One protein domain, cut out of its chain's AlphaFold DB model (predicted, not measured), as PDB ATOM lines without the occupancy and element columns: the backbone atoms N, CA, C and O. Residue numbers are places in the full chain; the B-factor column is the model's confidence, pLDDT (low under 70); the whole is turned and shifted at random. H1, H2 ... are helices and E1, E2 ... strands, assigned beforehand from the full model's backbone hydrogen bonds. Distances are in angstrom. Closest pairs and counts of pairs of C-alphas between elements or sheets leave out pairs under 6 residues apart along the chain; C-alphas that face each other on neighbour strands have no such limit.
ATOM      1  N   ASP A   3     291.635 203.304 195.735       61.88
ATOM      2  CA  ASP A   3     292.105 204.311 196.704       61.88
ATOM      3  C   ASP A   3     290.975 204.979 197.509       61.88
ATOM      4  O   ASP A   3     291.169 205.404 198.646       61.88
ATOM      5  N   GLY A   4     289.764 205.036 196.943       64.06
ATOM      6  CA  GLY A   4     288.588 205.583 197.625       64.06
ATOM      7  C   GLY A   4     288.019 204.659 198.705       64.06
ATOM      8  O   GLY A   4     287.491 205.143 199.702       64.06
ATOM      9  N   ILE A   5     288.142 203.338 198.542       73.44
ATOM     10  CA  ILE A   5     287.639 202.357 199.517       73.44
ATOM     11  C   ILE A   5     288.573 202.307 200.727       73.44
ATOM     12  O   ILE A   5     288.106 202.342 201.867       73.44
ATOM     13  N   ASP A   6     289.886 202.316 200.491       81.19
ATOM     14  CA  ASP A   6     290.884 202.309 201.563       81.19
ATOM     15  C   ASP A   6     290.807 203.581 202.422       81.19
ATOM     16  O   ASP A   6     290.864 203.500 203.651       81.19
ATOM     17  N   SER A   7     290.569 204.745 201.801       82.12
ATOM     18  CA  SER A   7     290.364 206.011 202.519       82.12
ATOM     19  C   SER A   7     289.160 205.957 203.464       82.12
ATOM     20  O   SER A   7     289.273 206.309 204.638       82.12
ATOM     21  N   VAL A   8     288.013 205.465 202.986       86.75
ATOM     22  CA  VAL A   8     286.788 205.371 203.801       86.75
ATOM     23  C   VAL A   8     286.967 204.387 204.961       86.75
ATOM     24  O   VAL A   8     286.534 204.654 206.083       86.75
ATOM     25  N   ILE A   9     287.646 203.259 204.732       88.62
ATOM     26  CA  ILE A   9     287.944 202.280 205.788       88.62
ATOM     27  C   ILE A   9     288.837 202.897 206.874       88.62
ATOM     28  O   ILE A   9     288.624 202.641 208.063       88.62
ATOM     29  N   ILE A  10     289.829 203.703 206.491       90.06
ATOM     30  CA  ILE A  10     290.705 204.406 207.435       90.06
ATOM     31  C   ILE A  10     289.901 205.411 208.268       90.06
ATOM     32  O   ILE A  10     290.017 205.405 209.495       90.06
ATOM     33  N   GLU A  11     289.048 206.220 207.637       87.69
ATOM     34  CA  GLU A  11     288.190 207.187 208.334       87.69
ATOM     35  C   GLU A  11     287.258 206.511 209.345       87.69
ATOM     36  O   GLU A  11     287.177 206.943 210.497       87.69
ATOM     37  N   LEU A  12     286.614 205.405 208.960       88.25
ATOM     38  CA  LEU A  12     285.747 204.631 209.852       88.25
ATOM     39  C   LEU A  12     286.512 204.055 211.049       88.25
ATOM     40  O   LEU A  12     286.026 204.103 212.180       88.25
ATOM     41  N   LYS A  13     287.726 203.535 210.830       91.62
ATOM     42  CA  LYS A  13     288.584 203.043 211.920       91.62
ATOM     43  C   LYS A  13     288.972 204.166 212.881       91.62
ATOM     44  O   LYS A  13     288.899 203.971 214.094       91.62
ATOM     45  N   LEU A  14     289.347 205.334 212.358       89.19
ATOM     46  CA  LEU A  14     289.661 206.517 213.163       89.19
ATOM     47  C   LEU A  14     288.452 206.985 213.974       89.19
ATOM     48  O   LEU A  14     288.582 207.234 215.171       89.19
ATOM     49  N   PHE A  15     287.279 207.055 213.349       87.50
ATOM     50  CA  PHE A  15     286.034 207.422 214.014       87.50
ATOM     51  C   PHE A  15     285.707 206.474 215.174       87.50
ATOM     52  O   PHE A  15     285.477 206.927 216.295       87.50
ATOM     53  N   ASN A  16     285.768 205.160 214.939       90.00
ATOM     54  CA  ASN A  16     285.507 204.155 215.971       90.00
ATOM     55  C   ASN A  16     286.519 204.226 217.121       90.00
ATOM     56  O   ASN A  16     286.132 204.150 218.287       90.00
ATOM     57  N   LEU A  17     287.803 204.437 216.814       91.62
ATOM     58  CA  LEU A  17     288.841 204.617 217.829       91.62
ATOM     59  C   LEU A  17     288.579 205.856 218.697       91.62
ATOM     60  O   LEU A  17     288.744 205.804 219.915       91.62
ATOM     61  N   ILE A  18     288.177 206.973 218.083       88.62
ATOM     62  CA  ILE A  18     287.855 208.211 218.803       88.62
ATOM     63  C   ILE A  18     286.612 208.018 219.679       88.62
ATOM     64  O   ILE A  18     286.645 208.401 220.846       88.62
ATOM     65  N   ASN A  19     285.552 207.388 219.163       89.31
ATOM     66  CA  ASN A  19     284.348 207.100 219.950       89.31
ATOM     67  C   ASN A  19     284.649 206.206 221.154       89.31
ATOM     68  O   ASN A  19     284.188 206.507 222.252       89.31
ATOM     69  N   SER A  20     285.458 205.157 220.974       90.44
ATOM     70  CA  SER A  20     285.877 204.294 222.083       90.44
ATOM     71  C   SER A  20     286.626 205.088 223.153       90.44
ATOM     72  O   SER A  20     286.322 204.955 224.329       90.44
ATOM     73  N   LYS A  21     287.550 205.974 222.758       91.25
ATOM     74  CA  LYS A  21     288.278 206.824 223.715       91.25
ATOM     75  C   LYS A  21     287.352 207.768 224.481       91.25
ATOM     76  O   LYS A  21     287.485 207.898 225.688       91.25
ATOM     77  N   LEU A  22     286.405 208.408 223.795       91.88
ATOM     78  CA  LEU A  22     285.446 209.320 224.430       91.88
ATOM     79  C   LEU A  22     284.525 208.614 225.434       91.88
ATOM     80  O   LEU A  22     284.020 209.254 226.352       91.88
ATOM     81  N   LYS A  23     284.278 207.315 225.242       89.19
ATOM     82  CA  LYS A  23     283.453 206.507 226.141       89.19
ATOM     83  C   LYS A  23     284.127 206.283 227.493       89.19
ATOM     84  O   LYS A  23     283.453 206.390 228.516       89.19
ATOM     85  N   ASP A  24     285.428 206.007 227.469       90.38
ATOM     86  CA  ASP A  24     286.209 205.632 228.651       90.38
ATOM     87  C   ASP A  24     286.734 206.846 229.439       90.38
ATOM     88  O   ASP A  24     287.115 206.712 230.599       90.38
ATOM     89  N   GLU A  25     286.733 208.036 228.835       92.69
ATOM     90  CA  GLU A  25     287.153 209.273 229.493       92.69
ATOM     91  C   GLU A  25     286.149 209.763 230.548       92.69
ATOM     92  O   GLU A  25     284.923 209.719 230.387       92.69
ATOM     93  N   SER A  26     286.698 210.301 231.635       94.00
ATOM     94  CA  SER A  26     285.953 211.026 232.663       94.00
ATOM     95  C   SER A  26     285.388 212.353 232.141       94.00
ATOM     96  O   SER A  26     285.846 212.913 231.139       94.00
ATOM     97  N   ASP A  27     284.404 212.905 232.857       92.94
ATOM     98  CA  ASP A  27     283.859 214.232 232.545       92.94
ATOM     99  C   ASP A  27     284.959 215.303 232.574       92.94
ATOM    100  O   ASP A  27     285.018 216.158 231.686       92.94
ATOM    101  N   GLU A  28     285.868 215.241 233.550       94.38
ATOM    102  CA  GLU A  28     286.984 216.178 233.688       94.38
ATOM    103  C   GLU A  28     287.959 216.115 232.508       94.38
ATOM    104  O   GLU A  28     288.504 217.147 232.101       94.38
ATOM    105  N   GLU A  29     288.204 214.927 231.958       94.88
ATOM    106  CA  GLU A  29     289.053 214.742 230.778       94.88
ATOM    107  C   GLU A  29     288.379 215.294 229.525       94.88
ATOM    108  O   GLU A  29     288.994 216.069 228.784       94.88
ATOM    109  N   ILE A  30     287.093 214.991 229.332       93.75
ATOM    110  CA  ILE A  30     286.317 215.473 228.186       93.75
ATOM    111  C   ILE A  30     286.253 216.999 228.174       93.75
ATOM    112  O   ILE A  30     286.475 217.613 227.130       93.75
ATOM    113  N   LEU A  31     286.013 217.630 229.328       94.56
ATOM    114  CA  LEU A  31     285.943 219.090 229.453       94.56
ATOM    115  C   LEU A  31     287.235 219.788 228.997       94.56
ATOM    116  O   LEU A  31     287.174 220.892 228.444       94.56
ATOM    117  N   LYS A  32     288.392 219.137 229.165       95.50
ATOM    118  CA  LYS A  32     289.703 219.664 228.755       95.50
ATOM    119  C   LYS A  32     289.974 219.520 227.256       95.50
ATOM    120  O   LYS A  32     290.912 220.151 226.761       95.50
ATOM    121  N   ARG A  33     289.190 218.725 226.516       93.56
ATOM    122  CA  ARG A  33     289.410 218.513 225.080       93.56
ATOM    123  C   ARG A  33     289.113 219.765 224.269       93.56
ATOM    124  O   ARG A  33     288.242 220.572 224.596       93.56
ATOM    125  N   ASN A  34     289.806 219.870 223.140       93.81
ATOM    126  CA  ASN A  34     289.380 220.734 222.054       93.81
ATOM    127  C   ASN A  34     288.398 219.968 221.165       93.81
ATOM    128  O   ASN A  34     288.631 218.813 220.814       93.81
ATOM    129  N   TYR A  35     287.321 220.635 220.788       88.56
ATOM    130  CA  TYR A  35     286.287 220.137 219.905       88.56
ATOM    131  C   TYR A  35     286.220 221.023 218.669       88.56
ATOM    132  O   TYR A  35     286.186 222.252 218.776       88.56
ATOM    133  N   MET A  36     286.224 220.396 217.496       89.75
ATOM    134  CA  MET A  36     286.077 221.093 216.229       89.75
ATOM    135  C   MET A  36     284.654 220.909 215.718       89.75
ATOM    136  O   MET A  36     284.171 219.786 215.624       89.75
ATOM    137  N   PHE A  37     283.988 222.006 215.374       86.25
ATOM    138  CA  PHE A  37     282.634 221.974 214.833       86.25
ATOM    139  C   PHE A  37     282.511 222.876 213.613       86.25
ATOM    140  O   PHE A  37     283.202 223.889 213.498       86.25
ATOM    141  N   TRP A  38     281.590 222.533 212.717       88.75
ATOM    142  CA  TRP A  38     281.255 223.371 211.573       88.75
ATOM    143  C   TRP A  38     280.329 224.517 211.996       88.75
ATOM    144  O   TRP A  38     279.193 224.298 212.421       88.75
ATOM    145  N   CYS A  39     280.797 225.759 211.882       89.50
ATOM    146  CA  CYS A  39     279.987 226.938 212.155       89.50
ATOM    147  C   CYS A  39     279.237 227.353 210.885       89.50
ATOM    148  O   CYS A  39     279.819 227.975 209.999       89.50
ATOM    149  N   LYS A  40     277.932 227.054 210.809       90.94
ATOM    150  CA  LYS A  40     277.094 227.369 209.636       90.94
ATOM    151  C   LYS A  40     277.136 228.851 209.244       90.94
ATOM    152  O   LYS A  40     277.251 229.154 208.063       90.94
ATOM    153  N   ASN A  41     277.068 229.756 210.222       92.50
ATOM    154  CA  ASN A  41     277.024 231.202 209.970       92.50
ATOM    155  C   ASN A  41     278.328 231.737 209.365       92.50
ATOM    156  O   ASN A  41     278.292 232.668 208.573       92.50
ATOM    157  N   GLU A  42     279.467 231.149 209.731       94.88
ATOM    158  CA  GLU A  42     280.784 231.573 209.242       94.88
ATOM    159  C   GLU A  42     281.342 230.659 208.148       94.88
ATOM    160  O   GLU A  42     282.453 230.889 207.684       94.88
ATOM    161  N   GLN A  43     280.591 229.621 207.764       95.81
ATOM    162  CA  GLN A  43     280.960 228.623 206.756       95.81
ATOM    163  C   GLN A  43     282.383 228.072 206.930       95.81
ATOM    164  O   GLN A  43     283.118 227.873 205.965       95.81
ATOM    165  N   LYS A  44     282.790 227.841 208.182       95.38
ATOM    166  CA  LYS A  44     284.106 227.288 208.506       95.38
ATOM    167  C   LYS A  44     284.080 226.460 209.776       95.38
ATOM    168  O   LYS A  44     283.247 226.667 210.665       95.38
ATOM    169  N   SER A  45     285.050 225.562 209.885       94.00
ATOM    170  CA  SER A  45     285.314 224.830 211.117       94.00
ATOM    171  C   SER A  45     285.906 225.754 212.178       94.00
ATOM    172  O   SER A  45     286.772 226.584 211.898       94.00
ATOM    173  N   LYS A  46     285.441 225.601 213.415       94.00
ATOM    174  CA  LYS A  46     285.957 226.299 214.591       94.00
ATOM    175  C   LYS A  46     286.410 225.303 215.631       94.00
ATOM    176  O   LYS A  46     285.723 224.317 215.877       94.00
ATOM    177  N   LEU A  47     287.527 225.615 216.273       94.44
ATOM    178  CA  LEU A  47     288.020 224.894 217.435       94.44
ATOM    179  C   LEU A  47     287.550 225.599 218.712       94.44
ATOM    180  O   LEU A  47     287.654 226.820 218.825       94.44
ATOM    181  N   VAL A  48     287.047 224.841 219.678       94.50
ATOM    182  CA  VAL A  48     286.615 225.351 220.983       94.50
ATOM    183  C   VAL A  48     286.968 224.347 222.074       94.50
ATOM    184  O   VAL A  48     286.927 223.145 221.833       94.50
ATOM    185  N   LYS A  49     287.291 224.802 223.287       95.69
ATOM    186  CA  LYS A  49     287.364 223.890 224.436       95.69
ATOM    187  C   LYS A  49     285.968 223.384 224.783       95.69
ATOM    188  O   LYS A  49     285.035 224.188 224.853       95.69
ATOM    189  N   VAL A  50     285.835 222.088 225.050       94.56
ATOM    190  CA  VAL A  50     284.555 221.477 225.434       94.56
ATOM    191  C   VAL A  50     283.960 222.190 226.645       94.56
ATOM    192  O   VAL A  50     282.799 222.582 226.605       94.56
ATOM    193  N   GLU A  51     284.764 222.477 227.670       95.81
ATOM    194  CA  GLU A  51     284.325 223.254 228.833       95.81
ATOM    195  C   GLU A  51     283.653 224.580 228.451       95.81
ATOM    196  O   GLU A  51     282.562 224.889 228.937       95.81
ATOM    197  N   LYS A  52     284.268 225.351 227.545       95.06
ATOM    198  CA  LYS A  52     283.704 226.624 227.090       95.06
ATOM    199  C   LYS A  52     282.368 226.403 226.382       95.06
ATOM    200  O   LYS A  52     281.406 227.098 226.687       95.06
ATOM    201  N   TYR A  53     282.301 225.425 225.479       93.69
ATOM    202  CA  TYR A  53     281.076 225.093 224.750       93.69
ATOM    203  C   TYR A  53     279.922 224.731 225.699       93.69
ATOM    204  O   TYR A  53     278.822 225.271 225.584       93.69
ATOM    205  N   ILE A  54     280.193 223.875 226.689       95.00
ATOM    206  CA  ILE A  54     279.218 223.479 227.708       95.00
ATOM    207  C   ILE A  54     278.772 224.688 228.551       95.00
ATOM    208  O   ILE A  54     277.589 224.831 228.866       95.00
ATOM    209  N   ASN A  55     279.705 225.561 228.938       94.81
ATOM    210  CA  ASN A  55     279.404 226.735 229.756       94.81
ATOM    211  C   ASN A  55     278.565 227.770 228.995       94.81
ATOM    212  O   ASN A  55     277.566 228.245 229.537       94.81
ATOM    213  N   ASP A  56     278.908 228.056 227.739       94.19
ATOM    214  CA  ASP A  56     278.127 228.938 226.870       94.19
ATOM    215  C   ASP A  56     276.701 228.386 226.676       94.19
ATOM    216  O   ASP A  56     275.718 229.118 226.823       94.19
ATOM    217  N   GLY A  57     276.573 227.076 226.433       94.62
ATOM    218  CA  GLY A  57     275.281 226.396 226.320       94.62
ATOM    219  C   GLY A  57     274.436 226.500 227.591       94.62
ATOM    220  O   GLY A  57     273.237 226.784 227.532       94.62
ATOM    221  N   ASN A  58     275.055 226.367 228.766       95.81
ATOM    222  CA  ASN A  58     274.365 226.557 230.039       95.81
ATOM    223  C   ASN A  58     273.904 228.014 230.251       95.81
ATOM    224  O   ASN A  58     272.809 228.250 230.772       95.81
ATOM    225  N   VAL A  59     274.697 229.007 229.834       96.81
ATOM    226  CA  VAL A  59     274.299 230.428 229.868       96.81
ATOM    227  C   VAL A  59     273.099 230.672 228.951       96.81
ATOM    228  O   VAL A  59     272.122 231.311 229.362       96.81
ATOM    229  N   GLN A  60     273.126 230.110 227.742       96.31
ATOM    230  CA  GLN A  60     272.022 230.202 226.792       96.31
ATOM    231  C   GLN A  60     270.746 229.558 227.350       96.31
ATOM    232  O   GLN A  60     269.684 230.183 227.324       96.31
ATOM    233  N   LEU A  61     270.849 228.361 227.935       97.38
ATOM    234  CA  LEU A  61     269.724 227.684 228.576       97.38
ATOM    235  C   LEU A  61     269.121 228.531 229.703       97.38
ATOM    236  O   LEU A  61     267.911 228.741 229.739       97.38
ATOM    237  N   ASN A  62     269.939 229.062 230.615       96.94
ATOM    238  CA  ASN A  62     269.431 229.897 231.709       96.94
ATOM    239  C   ASN A  62     268.771 231.188 231.198       96.94
ATOM    240  O   ASN A  62     267.777 231.646 231.769       96.94
ATOM    241  N   THR A  63     269.284 231.758 230.108       96.50
ATOM    242  CA  THR A  63     268.667 232.907 229.433       96.50
ATOM    243  C   THR A  63     267.298 232.538 228.870       96.50
ATOM    244  O   THR A  63     266.319 233.239 229.123       96.50
ATOM    245  N   TYR A  64     267.198 231.394 228.195       95.50
ATOM    246  CA  TYR A  64     265.938 230.885 227.667       95.50
ATOM    247  C   TYR A  64     264.906 230.621 228.775       95.50
ATOM    248  O   TYR A  64     263.781 231.111 228.698       95.50
ATOM    249  N   ILE A  65     265.293 229.962 229.873       96.44
ATOM    250  CA  ILE A  65     264.410 229.738 231.033       96.44
ATOM    251  C   ILE A  65     263.909 231.065 231.634       96.44
ATOM    252  O   ILE A  65     262.755 231.164 232.055       96.44
ATOM    253  N   ASN A  66     264.730 232.123 231.630       96.06
ATOM    254  CA  ASN A  66     264.310 233.459 232.065       96.06
ATOM    255  C   ASN A  66     263.293 234.137 231.130       96.06
ATOM    256  O   ASN A  66     262.566 235.021 231.589       96.06
ATOM    257  N   ILE A  67     263.239 233.756 229.855       95.56
ATOM    258  CA  ILE A  67     262.211 234.200 228.906       95.56
ATOM    259  C   ILE A  67     260.938 233.372 229.119       95.56
ATOM    260  O   ILE A  67     259.854 233.931 229.296       95.56
ATOM    261  N   VAL A  68     261.077 232.048 229.216       94.62
ATOM    262  CA  VAL A  68     259.960 231.119 229.441       94.62
ATOM    263  C   VAL A  68     259.214 231.432 230.740       94.62
ATOM    264  O   VAL A  68     257.987 231.487 230.726       94.62
ATOM    265  N   LYS A  69     259.908 231.742 231.847       94.69
ATOM    266  CA  LYS A  69     259.250 232.097 233.127       94.69
ATOM    267  C   LYS A  69     258.336 233.327 233.027       94.69
ATOM    268  O   LYS A  69     257.459 233.514 233.863       94.69
ATOM    269  N   LYS A  70     258.571 234.197 232.036       95.00
ATOM    270  CA  LYS A  70     257.758 235.389 231.753       95.00
ATOM    271  C   LYS A  70     256.615 235.090 230.774       95.00
ATOM    272  O   LYS A  70     255.956 236.013 230.313       95.00
ATOM    273  N   GLY A  71     256.396 233.820 230.432       91.44
ATOM    274  CA  GLY A  71     255.388 233.402 229.463       91.44
ATOM    275  C   GLY A  71     255.829 233.566 228.009       91.44
ATOM    276  O   GLY A  71     254.973 233.528 227.126       91.44
ATOM    277  N   GLY A  72     257.125 233.772 227.749       90.38
ATOM    278  CA  GLY A  72     257.686 233.966 226.412       90.38
ATOM    279  C   GLY A  72     257.828 232.658 225.636       90.38
ATOM    280  O   GLY A  72     258.941 232.190 225.421       90.38
ATOM    281  N   ILE A  73     256.703 232.068 225.236       89.44
ATOM    282  CA  ILE A  73     256.635 230.957 224.282       89.44
ATOM    283  C   ILE A  73     255.604 231.337 223.225       89.44
ATOM    284  O   ILE A  73     254.459 231.629 223.561       89.44
ATOM    285  N   SER A  74     256.028 231.344 221.964       86.94
ATOM    286  CA  SER A  74     255.178 231.620 220.807       86.94
ATOM    287  C   SER A  74     255.216 230.410 219.880       86.94
ATOM    288  O   SER A  74     255.870 230.430 218.842       86.94
ATOM    289  N   ASP A  75     254.570 229.335 220.319       88.88
ATOM    290  CA  ASP A  75     254.439 228.075 219.594       88.88
ATOM    291  C   ASP A  75     252.973 227.647 219.687       88.88
ATOM    292  O   ASP A  75     252.436 227.523 220.787       88.88
ATOM    293  N   GLU A  76     252.310 227.450 218.550       90.62
ATOM    294  CA  GLU A  76     250.886 227.079 218.481       90.62
ATOM    295  C   GLU A  76     250.575 225.723 219.134       90.62
ATOM    296  O   GLU A  76     249.438 225.450 219.539       90.62
ATOM    297  N   ARG A  77     251.604 224.882 219.289       92.81
ATOM    298  CA  ARG A  77     251.523 223.591 219.972       92.81
ATOM    299  C   ARG A  77     251.531 223.746 221.489       92.81
ATOM    300  O   ARG A  77     251.363 222.753 222.188       92.81
ATOM    301  N   ILE A  78     251.740 224.953 222.021       92.25
ATOM    302  CA  ILE A  78     251.847 225.210 223.458       92.25
ATOM    303  C   ILE A  78     250.774 226.209 223.896       92.25
ATOM    304  O   ILE A  78     250.799 227.390 223.561       92.25
ATOM    305  N   ILE A  79     249.855 225.744 224.741       92.88
ATOM    306  CA  ILE A  79     248.859 226.587 225.401       92.88
ATOM    307  C   ILE A  79     249.468 227.149 226.682       92.88
ATOM    308  O   ILE A  79     249.870 226.400 227.577       92.88
ATOM    309  N   ARG A  80     249.485 228.479 226.786       93.00
ATOM    310  CA  ARG A  80     249.912 229.226 227.973       93.00
ATOM    311  C   ARG A  80     248.699 229.738 228.741       93.00
ATOM    312  O   ARG A  80     247.839 230.397 228.167       93.00
ATOM    313  N   TYR A  81     248.685 229.532 230.051       93.38
ATOM    314  CA  TYR A  81     247.677 230.100 230.950       93.38
ATOM    315  C   TYR A  81     248.309 230.553 232.266       93.38
ATOM    316  O   TYR A  81     249.415 230.134 232.618       93.38
ATOM    317  N   TYR A  82     247.621 231.445 232.979       94.75
ATOM    318  CA  TYR A  82     248.072 231.922 234.283       94.75
ATOM    319  C   TYR A  82     247.944 230.821 235.338       94.75
ATOM    320  O   TYR A  82     246.910 230.170 235.460       94.75
ATOM    321  N   GLY A  83     249.009 230.625 236.106       94.00
ATOM    322  CA  GLY A  83     249.100 229.632 237.169       94.00
ATOM    323  C   GLY A  83     250.521 229.573 237.719       94.00
ATOM    324  O   GLY A  83     251.481 229.586 236.946       94.00
ATOM    325  N   LYS A  84     250.658 229.527 239.049       93.69
ATOM    326  CA  LYS A  84     251.966 229.421 239.710       93.69
ATOM    327  C   LYS A  84     252.609 228.079 239.375       93.69
ATOM    328  O   LYS A  84     252.007 227.036 239.605       93.69
ATOM    329  N   ASN A  85     253.834 228.116 238.868       95.31
ATOM    330  CA  ASN A  85     254.604 226.928 238.525       95.31
ATOM    331  C   ASN A  85     256.114 227.212 238.599       95.31
ATOM    332  O   ASN A  85     256.543 228.341 238.846       95.31
ATOM    333  N   TYR A  86     256.926 226.190 238.351       95.88
ATOM    334  CA  TYR A  86     258.368 226.278 238.199       95.88
ATOM    335  C   TYR A  86     258.779 225.868 236.789       95.88
ATOM    336  O   TYR A  86     258.233 224.934 236.208       95.88
ATOM    337  N   VAL A  87     259.778 226.556 236.249       95.56
ATOM    338  CA  VAL A  87     260.369 226.260 234.945       95.56
ATOM    339  C   VAL A  87     261.864 226.028 235.093       95.56
ATOM    340  O   VAL A  87     262.546 226.696 235.877       95.56
ATOM    341  N   TRP A  88     262.356 225.041 234.358       96.38
ATOM    342  CA  TRP A  88     263.746 224.609 234.326       96.38
ATOM    343  C   TRP A  88     263.948 223.698 233.111       96.38
ATOM    344  O   TRP A  88     262.981 223.322 232.450       96.38
ATOM    345  N   GLY A  89     265.191 223.353 232.802       95.69
ATOM    346  CA  GLY A  89     265.499 222.465 231.691       95.69
ATOM    347  C   GLY A  89     266.877 221.833 231.801       95.69
ATOM    348  O   GLY A  89     267.604 222.038 232.778       95.69
ATOM    349  N   PHE A  90     267.222 221.078 230.765       96.81
ATOM    350  CA  PHE A  90     268.505 220.410 230.616       96.81
ATOM    351  C   PHE A  90     269.198 220.888 229.346       96.81
ATOM    352  O   PHE A  90     268.578 221.010 228.291       96.81
ATOM    353  N   PHE A  91     270.493 221.143 229.458       95.94
ATOM    354  CA  PHE A  91     271.403 221.280 228.339       95.94
ATOM    355  C   PHE A  91     272.080 219.925 228.156       95.94
ATOM    356  O   PHE A  91     272.678 219.411 229.102       95.94
ATOM    357  N   ILE A  92     271.948 219.350 226.965       95.12
ATOM    358  CA  ILE A  92     272.463 218.025 226.616       95.12
ATOM    359  C   ILE A  92     273.455 218.220 225.472       95.12
ATOM    360  O   ILE A  92     273.085 218.745 224.423       95.12
ATOM    361  N   ALA A  93     274.701 217.809 225.677       92.75
ATOM    362  CA  ALA A  93     275.745 217.837 224.661       92.75
ATOM    363  C   ALA A  93     276.249 216.418 224.402       92.75
ATOM    364  O   ALA A  93     276.631 215.722 225.340       92.75
ATOM    365  N   SER A  94     276.259 216.012 223.133       90.88
ATOM    366  CA  SER A  94     276.800 214.725 222.694       90.88
ATOM    367  C   SER A  94     278.190 214.915 222.094       90.88
ATOM    368  O   SER A  94     278.390 215.809 221.270       90.88
ATOM    369  N   PHE A  95     279.127 214.054 222.474       88.31
ATOM    370  CA  PHE A  95     280.477 213.962 221.931       88.31
ATOM    371  C   PHE A  95     280.672 212.562 221.355       88.31
ATOM    372  O   PHE A  95     280.571 211.563 222.064       88.31
ATOM    373  N   GLY A  96     280.922 212.480 220.049       85.38
ATOM    374  CA  GLY A  96     280.865 211.193 219.358       85.38
ATOM    375  C   GLY A  96     279.444 210.618 219.354       85.38
ATOM    376  O   GLY A  96     278.465 211.369 219.332       85.38
ATOM    377  N   THR A  97     279.333 209.290 219.369       84.19
ATOM    378  CA  THR A  97     278.046 208.572 219.297       84.19
ATOM    379  C   THR A  97     277.434 208.230 220.651       84.19
ATOM    380  O   THR A  97     276.222 208.055 220.730       84.19
ATOM    381  N   GLU A  98     278.245 208.111 221.704       86.94
ATOM    382  CA  GLU A  98     277.804 207.526 222.981       86.94
ATOM    383  C   GLU A  98     278.048 208.420 224.200       86.94
ATOM    384  O   GLU A  98     277.473 208.166 225.259       86.94
ATOM    385  N   ARG A  99     278.878 209.471 224.097       90.56
ATOM    386  CA  ARG A  99     279.220 210.282 225.269       90.56
ATOM    387  C   ARG A  99     278.321 211.500 225.395       90.56
ATOM    388  O   ARG A  99     278.377 212.402 224.567       90.56
ATOM    389  N   ILE A 100     277.544 211.563 226.473       92.88
ATOM    390  CA  ILE A 100     276.612 212.662 226.740       92.88
ATOM    391  C   ILE A 100     277.013 213.382 228.026       92.88
ATOM    392  O   ILE A 100     277.133 212.758 229.074       92.88
ATOM    393  N   LEU A 101     277.155 214.705 227.951       93.69
ATOM    394  CA  LEU A 101     277.247 215.580 229.117       93.69
ATOM    395  C   LEU A 101     275.929 216.325 229.305       93.69
ATOM    396  O   LEU A 101     275.376 216.887 228.355       93.69
ATOM    397  N   VAL A 102     275.444 216.366 230.546       94.81
ATOM    398  CA  VAL A 102     274.181 217.022 230.894       94.81
ATOM    399  C   VAL A 102     274.425 218.096 231.947       94.81
ATOM    400  O   VAL A 102     274.998 217.832 233.001       94.81
ATOM    401  N   LYS A 103     273.938 219.315 231.696       94.44
ATOM    402  CA  LYS A 103     273.841 220.371 232.712       94.44
ATOM    403  C   LYS A 103     272.390 220.758 232.935       94.44
ATOM    404  O   LYS A 103     271.636 220.980 231.993       94.44
ATOM    405  N   ARG A 104     271.995 220.871 234.200       95.75
ATOM    406  CA  ARG A 104     270.666 221.347 234.585       95.75
ATOM    407  C   ARG A 104     270.671 222.870 234.717       95.75
ATOM    408  O   ARG A 104     271.610 223.440 235.269       95.75
ATOM    409  N   SER A 105     269.609 223.527 234.255       96.31
ATOM    410  CA  SER A 105     269.410 224.956 234.506       96.31
ATOM    411  C   SER A 105     269.059 225.232 235.967       96.31
ATOM    412  O   SER A 105     268.601 224.358 236.705       96.31
ATOM    413  N   ASN A 106     269.126 226.504 236.352       94.62
ATOM    414  CA  ASN A 106     268.474 226.947 237.576       94.62
ATOM    415  C   ASN A 106     266.953 226.775 237.470       94.62
ATOM    416  O   ASN A 106     266.370 227.007 236.407       94.62
ATOM    417  N   ILE A 107     266.315 226.433 238.589       96.88
ATOM    418  CA  ILE A 107     264.855 226.436 238.712       96.88
ATOM    419  C   ILE A 107     264.386 227.878 238.915       96.88
ATOM    420  O   ILE A 107     264.977 228.626 239.697       96.88
ATOM    421  N   LYS A 108     263.334 228.286 238.203       96.62
ATOM    422  CA  LYS A 108     262.723 229.616 238.329       96.62
ATOM    423  C   LYS A 108     261.228 229.490 238.582       96.62
ATOM    424  O   LYS A 108     260.560 228.706 237.916       96.62
ATOM    425  N   SER A 109     260.700 230.279 239.512       97.00
ATOM    426  CA  SER A 109     259.254 230.451 239.657       97.00
ATOM    427  C   SER A 109     258.677 231.204 238.453       97.00
ATOM    428  O   SER A 109     259.339 232.046 237.839       97.00
ATOM    429  N   SER A 110     257.437 230.873 238.111       96.00
ATOM    430  CA  SER A 110     256.678 231.385 236.974       96.00
ATOM    431  C   SER A 110     255.217 231.564 237.387       96.00
ATOM    432  O   SER A 110     254.682 230.760 238.147       96.00
ATOM    433  N   ASN A 111     254.560 232.595 236.858       96.69
ATOM    434  CA  ASN A 111     253.103 232.763 236.961       96.69
ATOM    435  C   ASN A 111     252.369 232.182 235.746       96.69
ATOM    436  O   ASN A 111     251.171 232.405 235.580       96.69
ATOM    437  N   PHE A 112     253.095 231.468 234.890       94.69
ATOM    438  CA  PHE A 112     252.577 230.812 233.703       94.69
ATOM    439  C   PHE A 112     252.770 229.308 233.800       94.69
ATOM    440  O   PHE A 112     253.837 228.826 234.196       94.69
ATOM    441  N   THR A 113     251.746 228.590 233.355       94.19
ATOM    442  CA  THR A 113     251.778 227.150 233.126       94.19
ATOM    443  C   THR A 113     251.558 226.861 231.645       94.19
ATOM    444  O   THR A 113     250.896 227.625 230.937       94.19
ATOM    445  N   PHE A 114     252.143 225.758 231.181       92.19
ATOM    446  CA  PHE A 114     252.174 225.354 229.781       92.19
ATOM    447  C   PHE A 114     251.554 223.965 229.622       92.19
ATOM    448  O   PHE A 114     251.748 223.097 230.475       92.19
ATOM    449  N   LYS A 115     250.796 223.759 228.546       91.88
ATOM    450  CA  LYS A 115     250.231 222.464 228.140       91.88
ATOM    451  C   LYS A 115     250.421 222.272 226.639       91.88
ATOM    452  O   LYS A 115     250.403 223.252 225.899       91.88
ATOM    453  N   ILE A 116     250.570 221.025 226.201       92.75
ATOM    454  CA  ILE A 116     250.596 220.695 224.772       92.75
ATOM    455  C   ILE A 116     249.178 220.837 224.209       92.75
ATOM    456  O   ILE A 116     248.196 220.430 224.833       92.75
ATOM    457  N   ASN A 117     249.078 221.461 223.042       89.62
ATOM    458  CA  ASN A 117     247.856 221.580 222.273       89.62
ATOM    459  C   ASN A 117     247.670 220.321 221.416       89.62
ATOM    460  O   ASN A 117     248.182 220.239 220.302       89.62
TER     461      ASN A 117
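AT A GLANCE: This is residues 3 to 117 of the 121 residues of an uncharacterized protein of Rhizophagus sp. MUCL 43196 (UniProt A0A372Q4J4). A long two-stranded ribbon, E3 and E4 running one way and E5 and E6 coming back, hooks over at one end where E3 and E6 bend, and helix H3 packs along it. At the other end sit short H2 and the hairpin of E1 and E2, and from there the long helix H1 sticks out as an arm with residues 3 to 14. The printed part has 115 residues, with three named helices and six named strands in the order H1 H2 E1 E2 H3 E3 E4 E5 E6; the class is mixed, helices and strands. The strands form three antiparallel sheets of two: E3 with E6, E4 with E5, and E1 with E2. The whole is loose, with a radius of gyration of the C-alphas of 19.4 A, and spans 63 by 31 by 25 A, the arm adding to its length.

IN THESE COORDINATES: Find C-alpha 78 at (251.847, 225.210, 223.458), where E3 begins; it runs to residue 87 and bends by 121 degrees at residue 84. Its partner E6, residues 108 to 116, covers 20.3 A, bends by 87 degrees at residue 111 and ends at C-alpha 116, (250.596, 220.695, 224.772). Next look at E4, residues 90 to 95, 16.1 A, and E5, residues 99 to 104, 16.8 A. H3, residues 50 to 68, is 26.7 A long. E1 is residues 34 to 39, E2 residues 44 to 49 and H2 residues 27 to 32. H1, residues 3 to 24, starts at C-alpha 3, (292.105, 204.311, 196.704), and runs 32.5 A.

HOW THE PARTS SIT: Start at E3 and E6, antiparallel at 147 degrees, where N 83 and O 111 are 2.8 A apart, within hydrogen-bond range. E3 runs on into E4 across a break of 2 residues, at 100 degrees. E4 and E5 form a hairpin at 161 degrees, with N 93 and O 101 2.9 A apart. From H3, the closest C-alphas to E4 are those of Asn 58 and Phe 91, 6.3 A, and to E3 those of Ile 65 and Val 87, 6.6 A. H3 touches H2 with residues 50 to 51 alone, Leu 31 and Glu 51 having the closest C-alphas, 4.5 A; at 72 degrees they are only just about perpendicular. In the hairpin E1 and E2, N 35 and O 48 are 2.7 A apart. H1 and H2 are close but not clearly touching, with the C-alphas of Leu 22 and Ile 30 closest at 7.3 A. The closest C-alphas of H1 and E5 are those of Lys 23 and Arg 99, 5.7 A. H1 and H3 are apart. In H1 and H3 every O i to N i+4 pair is within hydrogen-bond range; in H2, 1 of 2.

THE WHOLE: The C-alphas of Asp 3 and Gly 83 are the two farthest apart, 64.2 A. The printed part has no cut, and no link is long. The mean pLDDT of the printed part is 92.1; look for values under 70 at residues 3 to 4.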